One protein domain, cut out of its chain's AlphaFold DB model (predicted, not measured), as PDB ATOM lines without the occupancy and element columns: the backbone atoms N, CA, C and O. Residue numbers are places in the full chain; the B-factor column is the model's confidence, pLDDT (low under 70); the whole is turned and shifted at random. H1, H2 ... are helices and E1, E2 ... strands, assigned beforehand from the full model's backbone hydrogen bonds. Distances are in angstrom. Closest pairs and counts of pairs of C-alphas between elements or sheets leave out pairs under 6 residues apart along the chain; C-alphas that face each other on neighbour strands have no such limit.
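Overview. This is residues 6 to 57 of the 62 residues of an uncharacterized protein of Candidatus Bathyarchaeota archaeon (UniProt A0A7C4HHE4). A short helix, H3, sits in the middle of a small domain, with the longer helix H2 packed on it and two separate two-stranded hairpins, E1 with E2 and E3 with E4, set round it. The small helix H1 lies out at one end, and residues 12 to 18, of which 16 to 18 belong to H2, stick out from the body. The printed part has 52 residues, with three named helices and four named strands in the order H1, H2, E1, E2, H3, E3, E4; each hairpin is an antiparallel sheet of its own, and the class is mixed, helices and strands. The whole is compact, with a radius of gyration of the C-alphas of 10.7 A, and rounded, with spans of 27 by 23 by 18 A.

Along the chain. H1 is residues 6 to 9, with C-alpha 6 at (370.308, 260.265, 210.969). H2, residues 16 to 24, is the longest helix by residues and measures 12.5 A from first to last C-alpha, beginning at (378.379, 260.052, 225.201). E1 is residues 26 to 29, 9.5 A long, and E2 is residues 34 to 37, 10.0 A long. H3 follows directly as residues 38 to 42, 6.0 A. E3 is residues 47 to 51, 12.0 A, and E4 is residues 54 to 57, 9.6 A, ending at C-alpha 57 at (367.410, 240.168, 214.011).

Arrangement. The centre of H3 is 1.5 A from the mean of the C-alphas. H1 and H3 are close but not clearly touching, the closest C-alphas being those of Val 7 and Glu 40, 6.3 A apart. H2 and H3 touch, with the C-alphas of Met 22 and Ile 39 closest at 5.3 A. The closest C-alphas of E1 and H3 are those of Ala 26 and Phe 38, 5.5 A apart. E1 and E2 form an antiparallel hairpin at 136 degrees, with N 27 and O 36 within hydrogen-bond range at 2.9 A. E3 and E4 form another, at 159 degrees, with N 56 and O 49 at 2.8 A. H3 and E4 are near each other. Among the pairs that stay apart are H1 and H2, and E2 and E3. In H3 the O i to N i+4 pair is within hydrogen-bond range; in H2 4 of 5 are, and H1 is too short for such a pair.

Size, cuts and confidence. The C-alphas of Gly 13 and Lys 33 are the two farthest apart, at 29.4 A. The printed part has no cut and no long link; the link from H1 to H2 is short and the others are tight. The mean pLDDT of the printed part is 85.1, and no printed residue is under 70.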
ATOM      1  N   ASP A   6     371.721 260.598 210.744       70.81
ATOM      2  CA  ASP A   6     370.308 260.265 210.969       70.81
ATOM      3  C   ASP A   6     370.150 259.284 212.146       70.81
ATOM      4  O   ASP A   6     369.348 259.492 213.050       70.81
ATOM      5  N   VAL A   7     371.049 258.298 212.239       73.88
ATOM      6  CA  VAL A   7     371.123 257.328 213.350       73.88
ATOM      7  C   VAL A   7     371.437 258.013 214.683       73.88
ATOM      8  O   VAL A   7     371.110 257.490 215.746       73.88
ATOM      9  N   LEU A   8     372.103 259.175 214.659       73.81
ATOM     10  CA  LEU A   8     372.412 259.930 215.875       73.81
ATOM     11  C   LEU A   8     371.187 260.644 216.439       73.81
ATOM     12  O   LEU A   8     371.198 260.958 217.628       73.81
ATOM     13  N   GLU A   9     370.161 260.896 215.625       78.56
ATOM     14  CA  GLU A   9     368.927 261.530 216.079       78.56
ATOM     15  C   GLU A   9     368.081 260.583 216.928       78.56
ATOM     16  O   GLU A   9     367.643 260.979 218.008       78.56
ATOM     17  N   ASP A  10     367.990 259.317 216.519       77.56
ATOM     18  CA  ASP A  10     367.243 258.260 217.220       77.56
ATOM     19  C   ASP A  10     367.834 257.889 218.592       77.56
ATOM     20  O   ASP A  10     367.191 257.244 219.420       77.56
ATOM     21  N   VAL A  11     369.075 258.300 218.858       81.12
ATOM     22  CA  VAL A  11     369.810 258.015 220.102       81.12
ATOM     23  C   VAL A  11     370.122 259.276 220.917       81.12
ATOM     24  O   VAL A  11     370.927 259.223 221.860       81.12
ATOM     25  N   LYS A  12     369.488 260.414 220.583       72.75
ATOM     26  CA  LYS A  12     369.553 261.663 221.363       72.75
ATOM     27  C   LYS A  12     368.971 261.412 222.761       72.75
ATOM     28  O   LYS A  12     367.766 261.385 222.958       72.75
ATOM     29  N   GLY A  13     369.850 261.196 223.739       80.88
ATOM     30  CA  GLY A  13     369.480 260.885 225.128       80.88
ATOM     31  C   GLY A  13     370.401 259.862 225.794       80.88
ATOM     32  O   GLY A  13     370.475 259.793 227.019       80.88
ATOM     33  N   LEU A  14     371.167 259.104 225.006       83.88
ATOM     34  CA  LEU A  14     372.188 258.209 225.543       83.88
ATOM     35  C   LEU A  14     373.449 258.976 225.951       83.88
ATOM     36  O   LEU A  14     373.864 259.941 225.308       83.88
ATOM     37  N   SER A  15     374.109 258.504 227.012       87.00
ATOM     38  CA  SER A  15     375.368 259.106 227.457       87.00
ATOM     39  C   SER A  15     376.448 259.028 226.358       87.00
ATOM     40  O   SER A  15     376.572 257.995 225.687       87.00
ATOM     41  N   PRO A  16     377.311 260.053 226.207       86.12
ATOM     42  CA  PRO A  16     378.379 260.052 225.201       86.12
ATOM     43  C   PRO A  16     379.317 258.844 225.317       86.12
ATOM     44  O   PRO A  16     379.800 258.311 224.318       86.12
ATOM     45  N   LYS A  17     379.542 258.369 226.549       87.75
ATOM     46  CA  LYS A  17     380.368 257.191 226.842       87.75
ATOM     47  C   LYS A  17     379.728 255.900 226.326       87.75
ATOM     48  O   LYS A  17     380.440 255.050 225.793       87.75
ATOM     49  N   LEU A  18     378.408 255.758 226.466       86.00
ATOM     50  CA  LEU A  18     377.665 254.616 225.934       86.00
ATOM     51  C   LEU A  18     377.644 254.646 224.403       86.00
ATOM     52  O   LEU A  18     378.014 253.658 223.774       86.00
ATOM     53  N   LEU A  19     377.341 255.805 223.810       86.50
ATOM     54  CA  LEU A  19     377.395 256.012 222.359       86.50
ATOM     55  C   LEU A  19     378.775 255.669 221.787       86.50
ATOM     56  O   LEU A  19     378.882 254.975 220.779       86.50
ATOM     57  N   GLY A  20     379.850 256.099 222.452       87.38
ATOM     58  CA  GLY A  20     381.219 255.783 222.049       87.38
ATOM     59  C   GLY A  20     381.530 254.283 222.054       87.38
ATOM     60  O   GLY A  20     382.275 253.821 221.192       87.38
ATOM     61  N   ARG A  21     380.946 253.511 222.982       88.19
ATOM     62  CA  ARG A  21     381.064 252.043 222.995       88.19
ATOM     63  C   ARG A  21     380.278 251.414 221.844       88.19
ATOM     64  O   ARG A  21     380.849 250.637 221.089       88.19
ATOM     65  N   MET A  22     379.023 251.823 221.645       87.44
ATOM     66  CA  MET A  22     378.152 251.291 220.584       87.44
ATOM     67  C   MET A  22     378.675 251.585 219.169       87.44
ATOM     68  O   MET A  22     378.503 250.773 218.269       87.44
ATOM     69  N   LYS A  23     379.351 252.724 218.961       85.69
ATOM     70  CA  LYS A  23     379.999 253.074 217.679       85.69
ATOM     71  C   LYS A  23     381.236 252.229 217.353       85.69
ATOM     72  O   LYS A  23     381.644 252.169 216.194       85.69
ATOM     73  N   LYS A  24     381.894 251.674 218.374       87.12
ATOM     74  CA  LYS A  24     383.087 250.823 218.220       87.12
ATOM     75  C   LYS A  24     382.729 249.352 218.085       87.12
ATOM     76  O   LYS A  24     383.534 248.578 217.583       87.12
ATOM     77  N   GLU A  25     381.548 248.981 218.553       88.31
ATOM     78  CA  GLU A  25     381.047 247.630 218.440       88.31
ATOM     79  C   GLU A  25     380.543 247.363 217.020       88.31
ATOM     80  O   GLU A  25     379.763 248.141 216.468       88.31
ATOM     81  N   ALA A  26     381.014 246.268 216.435       89.00
ATOM     82  CA  ALA A  26     380.676 245.844 215.088       89.00
ATOM     83  C   ALA A  26     379.813 244.582 215.159       89.00
ATOM     84  O   ALA A  26     380.074 243.700 215.976       89.00
ATOM     85  N   VAL A  27     378.782 244.511 214.322       88.56
ATOM     86  CA  VAL A  27     377.843 243.389 214.266       88.56
ATOM     87  C   VAL A  27     377.606 242.976 212.823       88.56
ATOM     88  O   VAL A  27     377.572 243.811 211.918       88.56
ATOM     89  N   GLU A  28     377.447 241.678 212.597       88.25
ATOM     90  CA  GLU A  28     377.131 241.134 211.280       88.25
ATOM     91  C   GLU A  28     375.631 241.255 211.026       88.25
ATOM     92  O   GLU A  28     374.810 240.675 211.737       88.25
ATOM     93  N   CYS A  29     375.253 242.042 210.020       86.56
ATOM     94  CA  CYS A  29     373.857 242.186 209.646       86.56
ATOM     95  C   CYS A  29     373.457 241.042 208.700       86.56
ATOM     96  O   CYS A  29     373.980 240.990 207.583       86.56
ATOM     97  N   PRO A  30     372.497 240.169 209.065       83.94
ATOM     98  CA  PRO A  30     372.071 239.076 208.188       83.94
ATOM     99  C   PRO A  30     371.337 239.579 206.934       83.94
ATOM    100  O   PRO A  30     371.373 238.922 205.899       83.94
ATOM    101  N   VAL A  31     370.718 240.765 207.008       85.19
ATOM    102  CA  VAL A  31     369.973 241.380 205.897       85.19
ATOM    103  C   VAL A  31     370.931 242.018 204.892       85.19
ATOM    104  O   VAL A  31     370.913 241.684 203.712       85.19
ATOM    105  N   LYS A  32     371.822 242.900 205.364       84.50
ATOM    106  CA  LYS A  32     372.801 243.585 204.505       84.50
ATOM    107  C   LYS A  32     374.005 242.710 204.140       84.50
ATOM    108  O   LYS A  32     374.835 243.157 203.353       84.50
ATOM    109  N   LYS A  33     374.145 241.519 204.740       86.06
ATOM    110  CA  LYS A  33     375.295 240.598 204.602       86.06
ATOM    111  C   LYS A  33     376.653 241.299 204.753       86.06
ATOM    112  O   LYS A  33     377.625 240.962 204.087       86.06
ATOM    113  N   THR A  34     376.697 242.312 205.612       88.19
ATOM    114  CA  THR A  34     377.869 243.158 205.854       88.19
ATOM    115  C   THR A  34     378.001 243.452 207.339       88.19
ATOM    116  O   THR A  34     377.027 243.399 208.098       88.19
ATOM    117  N   THR A  35     379.223 243.761 207.764       88.56
ATOM    118  CA  THR A  35     379.497 244.186 209.133       88.56
ATOM    119  C   THR A  35     379.165 245.669 209.278       88.56
ATOM    120  O   THR A  35     379.770 246.515 208.618       88.56
ATOM    121  N   ILE A  36     378.220 245.990 210.157       89.00
ATOM    122  CA  ILE A  36     377.786 247.358 210.461       89.00
ATOM    123  C   ILE A  36     378.094 247.711 211.916       89.00
ATOM    124  O   ILE A  36     378.447 246.850 212.723       89.00
ATOM    125  N   SER A  37     377.971 248.987 212.278       89.19
ATOM    126  CA  SER A  37     378.089 249.389 213.685       89.19
ATOM    127  C   SER A  37     376.874 248.924 214.483       89.19
ATOM    128  O   SER A  37     375.747 248.989 213.995       89.19
ATOM    129  N   PHE A  38     377.068 248.545 215.746       89.56
ATOM    130  CA  PHE A  38     375.962 248.146 216.617       89.56
ATOM    131  C   PHE A  38     374.924 249.258 216.773       89.56
ATOM    132  O   PHE A  38     373.736 248.973 216.810       89.56
ATOM    133  N   ILE A  39     375.354 250.520 216.802       89.50
ATOM    134  CA  ILE A  39     374.432 251.659 216.864       89.50
ATOM    135  C   ILE A  39     373.487 251.733 215.654       89.50
ATOM    136  O   ILE A  39     372.326 252.060 215.830       89.50
ATOM    137  N   GLU A  40     373.957 251.369 214.457       87.38
ATOM    138  CA  GLU A  40     373.131 251.316 213.244       87.38
ATOM    139  C   GLU A  40     372.178 250.118 213.279       87.38
ATOM    140  O   GLU A  40     371.044 250.193 212.820       87.38
ATOM    141  N   CYS A  41     372.623 248.999 213.855       88.81
ATOM    142  CA  CYS A  41     371.752 247.853 214.070       88.81
ATOM    143  C   CYS A  41     370.675 248.157 215.117       88.81
ATOM    144  O   CYS A  41     369.526 247.805 214.906       88.81
ATOM    145  N   PHE A  42     371.021 248.841 216.206       88.38
ATOM    146  CA  PHE A  42     370.115 249.173 217.305       88.38
ATOM    147  C   PHE A  42     368.938 250.053 216.866       88.38
ATOM    148  O   PHE A  42     367.833 249.882 217.370       88.38
ATOM    149  N   THR A  43     369.157 250.956 215.910       87.69
ATOM    150  CA  THR A  43     368.105 251.815 215.343       87.69
ATOM    151  C   THR A  43     367.346 251.155 214.187       87.69
ATOM    152  O   THR A  43     366.486 251.775 213.571       87.69
ATOM    153  N   CYS A  44     367.648 249.900 213.848       87.25
ATOM    154  CA  CYS A  44     366.974 249.188 212.770       87.25
ATOM    155  C   CYS A  44     365.636 248.599 213.242       87.25
ATOM    156  O   CYS A  44     365.573 247.951 214.283       87.25
ATOM    157  N   ASN A  45     364.592 248.677 212.409       85.81
ATOM    158  CA  ASN A  45     363.285 248.040 212.669       85.81
ATOM    159  C   ASN A  45     363.354 246.508 212.837       85.81
ATOM    160  O   ASN A  45     362.468 245.887 213.439       85.81
ATOM    161  N   ASN A  46     364.414 245.903 212.295       86.19
ATOM    162  CA  ASN A  46     364.687 244.476 212.396       86.19
ATOM    163  C   ASN A  46     365.387 244.080 213.701       86.19
ATOM    164  O   ASN A  46     365.493 242.885 213.981       86.19
ATOM    165  N   PHE A  47     365.877 245.032 214.495       89.06
ATOM    166  CA  PHE A  47     366.492 244.732 215.782       89.06
ATOM    167  C   PHE A  47     365.441 244.250 216.780       89.06
ATOM    168  O   PHE A  47     364.409 244.888 216.973       89.06
ATOM    169  N   ILE A  48     365.710 243.109 217.416       87.62
ATOM    170  CA  ILE A  48     364.849 242.554 218.464       87.62
ATOM    171  C   ILE A  48     365.516 242.754 219.819       87.62
ATOM    172  O   ILE A  48     364.988 243.422 220.702       87.62
ATOM    173  N   THR A  49     366.673 242.124 220.003       87.62
ATOM    174  CA  THR A  49     367.393 242.138 221.273       87.62
ATOM    175  C   THR A  49     368.834 241.694 221.073       87.62
ATOM    176  O   THR A  49     369.210 241.142 220.039       87.62
ATOM    177  N   ARG A  50     369.648 241.900 222.103       85.12
ATOM    178  CA  ARG A  50     371.010 241.394 222.187       85.12
ATOM    179  C   ARG A  50     371.154 240.565 223.458       85.12
ATOM    180  O   ARG A  50     370.965 241.087 224.553       85.12
ATOM    181  N   VAL A  51     371.558 239.301 223.327       84.25
ATOM    182  CA  VAL A  51     371.792 238.401 224.470       84.25
ATOM    183  C   VAL A  51     373.193 237.819 224.369       84.25
ATOM    184  O   VAL A  51     373.570 237.269 223.340       84.25
ATOM    185  N   LYS A  52     373.989 237.958 225.439       83.19
ATOM    186  CA  LYS A  52     375.349 237.387 225.555       83.19
ATOM    187  C   LYS A  52     376.275 237.669 224.353       83.19
ATOM    188  O   LYS A  52     377.110 236.846 224.005       83.19
ATOM    189  N   GLY A  53     376.140 238.838 223.722       76.69
ATOM    190  CA  GLY A  53     376.975 239.226 222.578       76.69
ATOM    191  C   GLY A  53     376.439 238.812 221.205       76.69
ATOM    192  O   GLY A  53     377.009 239.239 220.210       76.69
ATOM    193  N   MET A  54     375.325 238.080 221.129       80.81
ATOM    194  CA  MET A  54     374.618 237.824 219.873       80.81
ATOM    195  C   MET A  54     373.470 238.811 219.691       80.81
ATOM    196  O   MET A  54     372.721 239.085 220.633       80.81
ATOM    197  N   VAL A  55     373.332 239.338 218.476       86.50
ATOM    198  CA  VAL A  55     372.202 240.182 218.078       86.50
ATOM    199  C   VAL A  55     371.142 239.315 217.412       86.50
ATOM    200  O   VAL A  55     371.429 238.597 216.459       86.50
ATOM    201  N   TYR A  56     369.910 239.420 217.901       86.06
ATOM    202  CA  TYR A  56     368.742 238.795 217.298       86.06
ATOM    203  C   TYR A  56     368.074 239.795 216.361       86.06
ATOM    204  O   TYR A  56     367.684 240.895 216.765       86.06
ATOM    205  N   CYS A  57     367.970 239.391 215.102       87.62
ATOM    206  CA  CYS A  57     367.410 240.168 214.011       87.62
ATOM    207  C   CYS A  57     366.167 239.446 213.484       87.62
ATOM    208  O   CYS A  57     366.209 238.228 213.318       87.62
TER     209      CYS A  57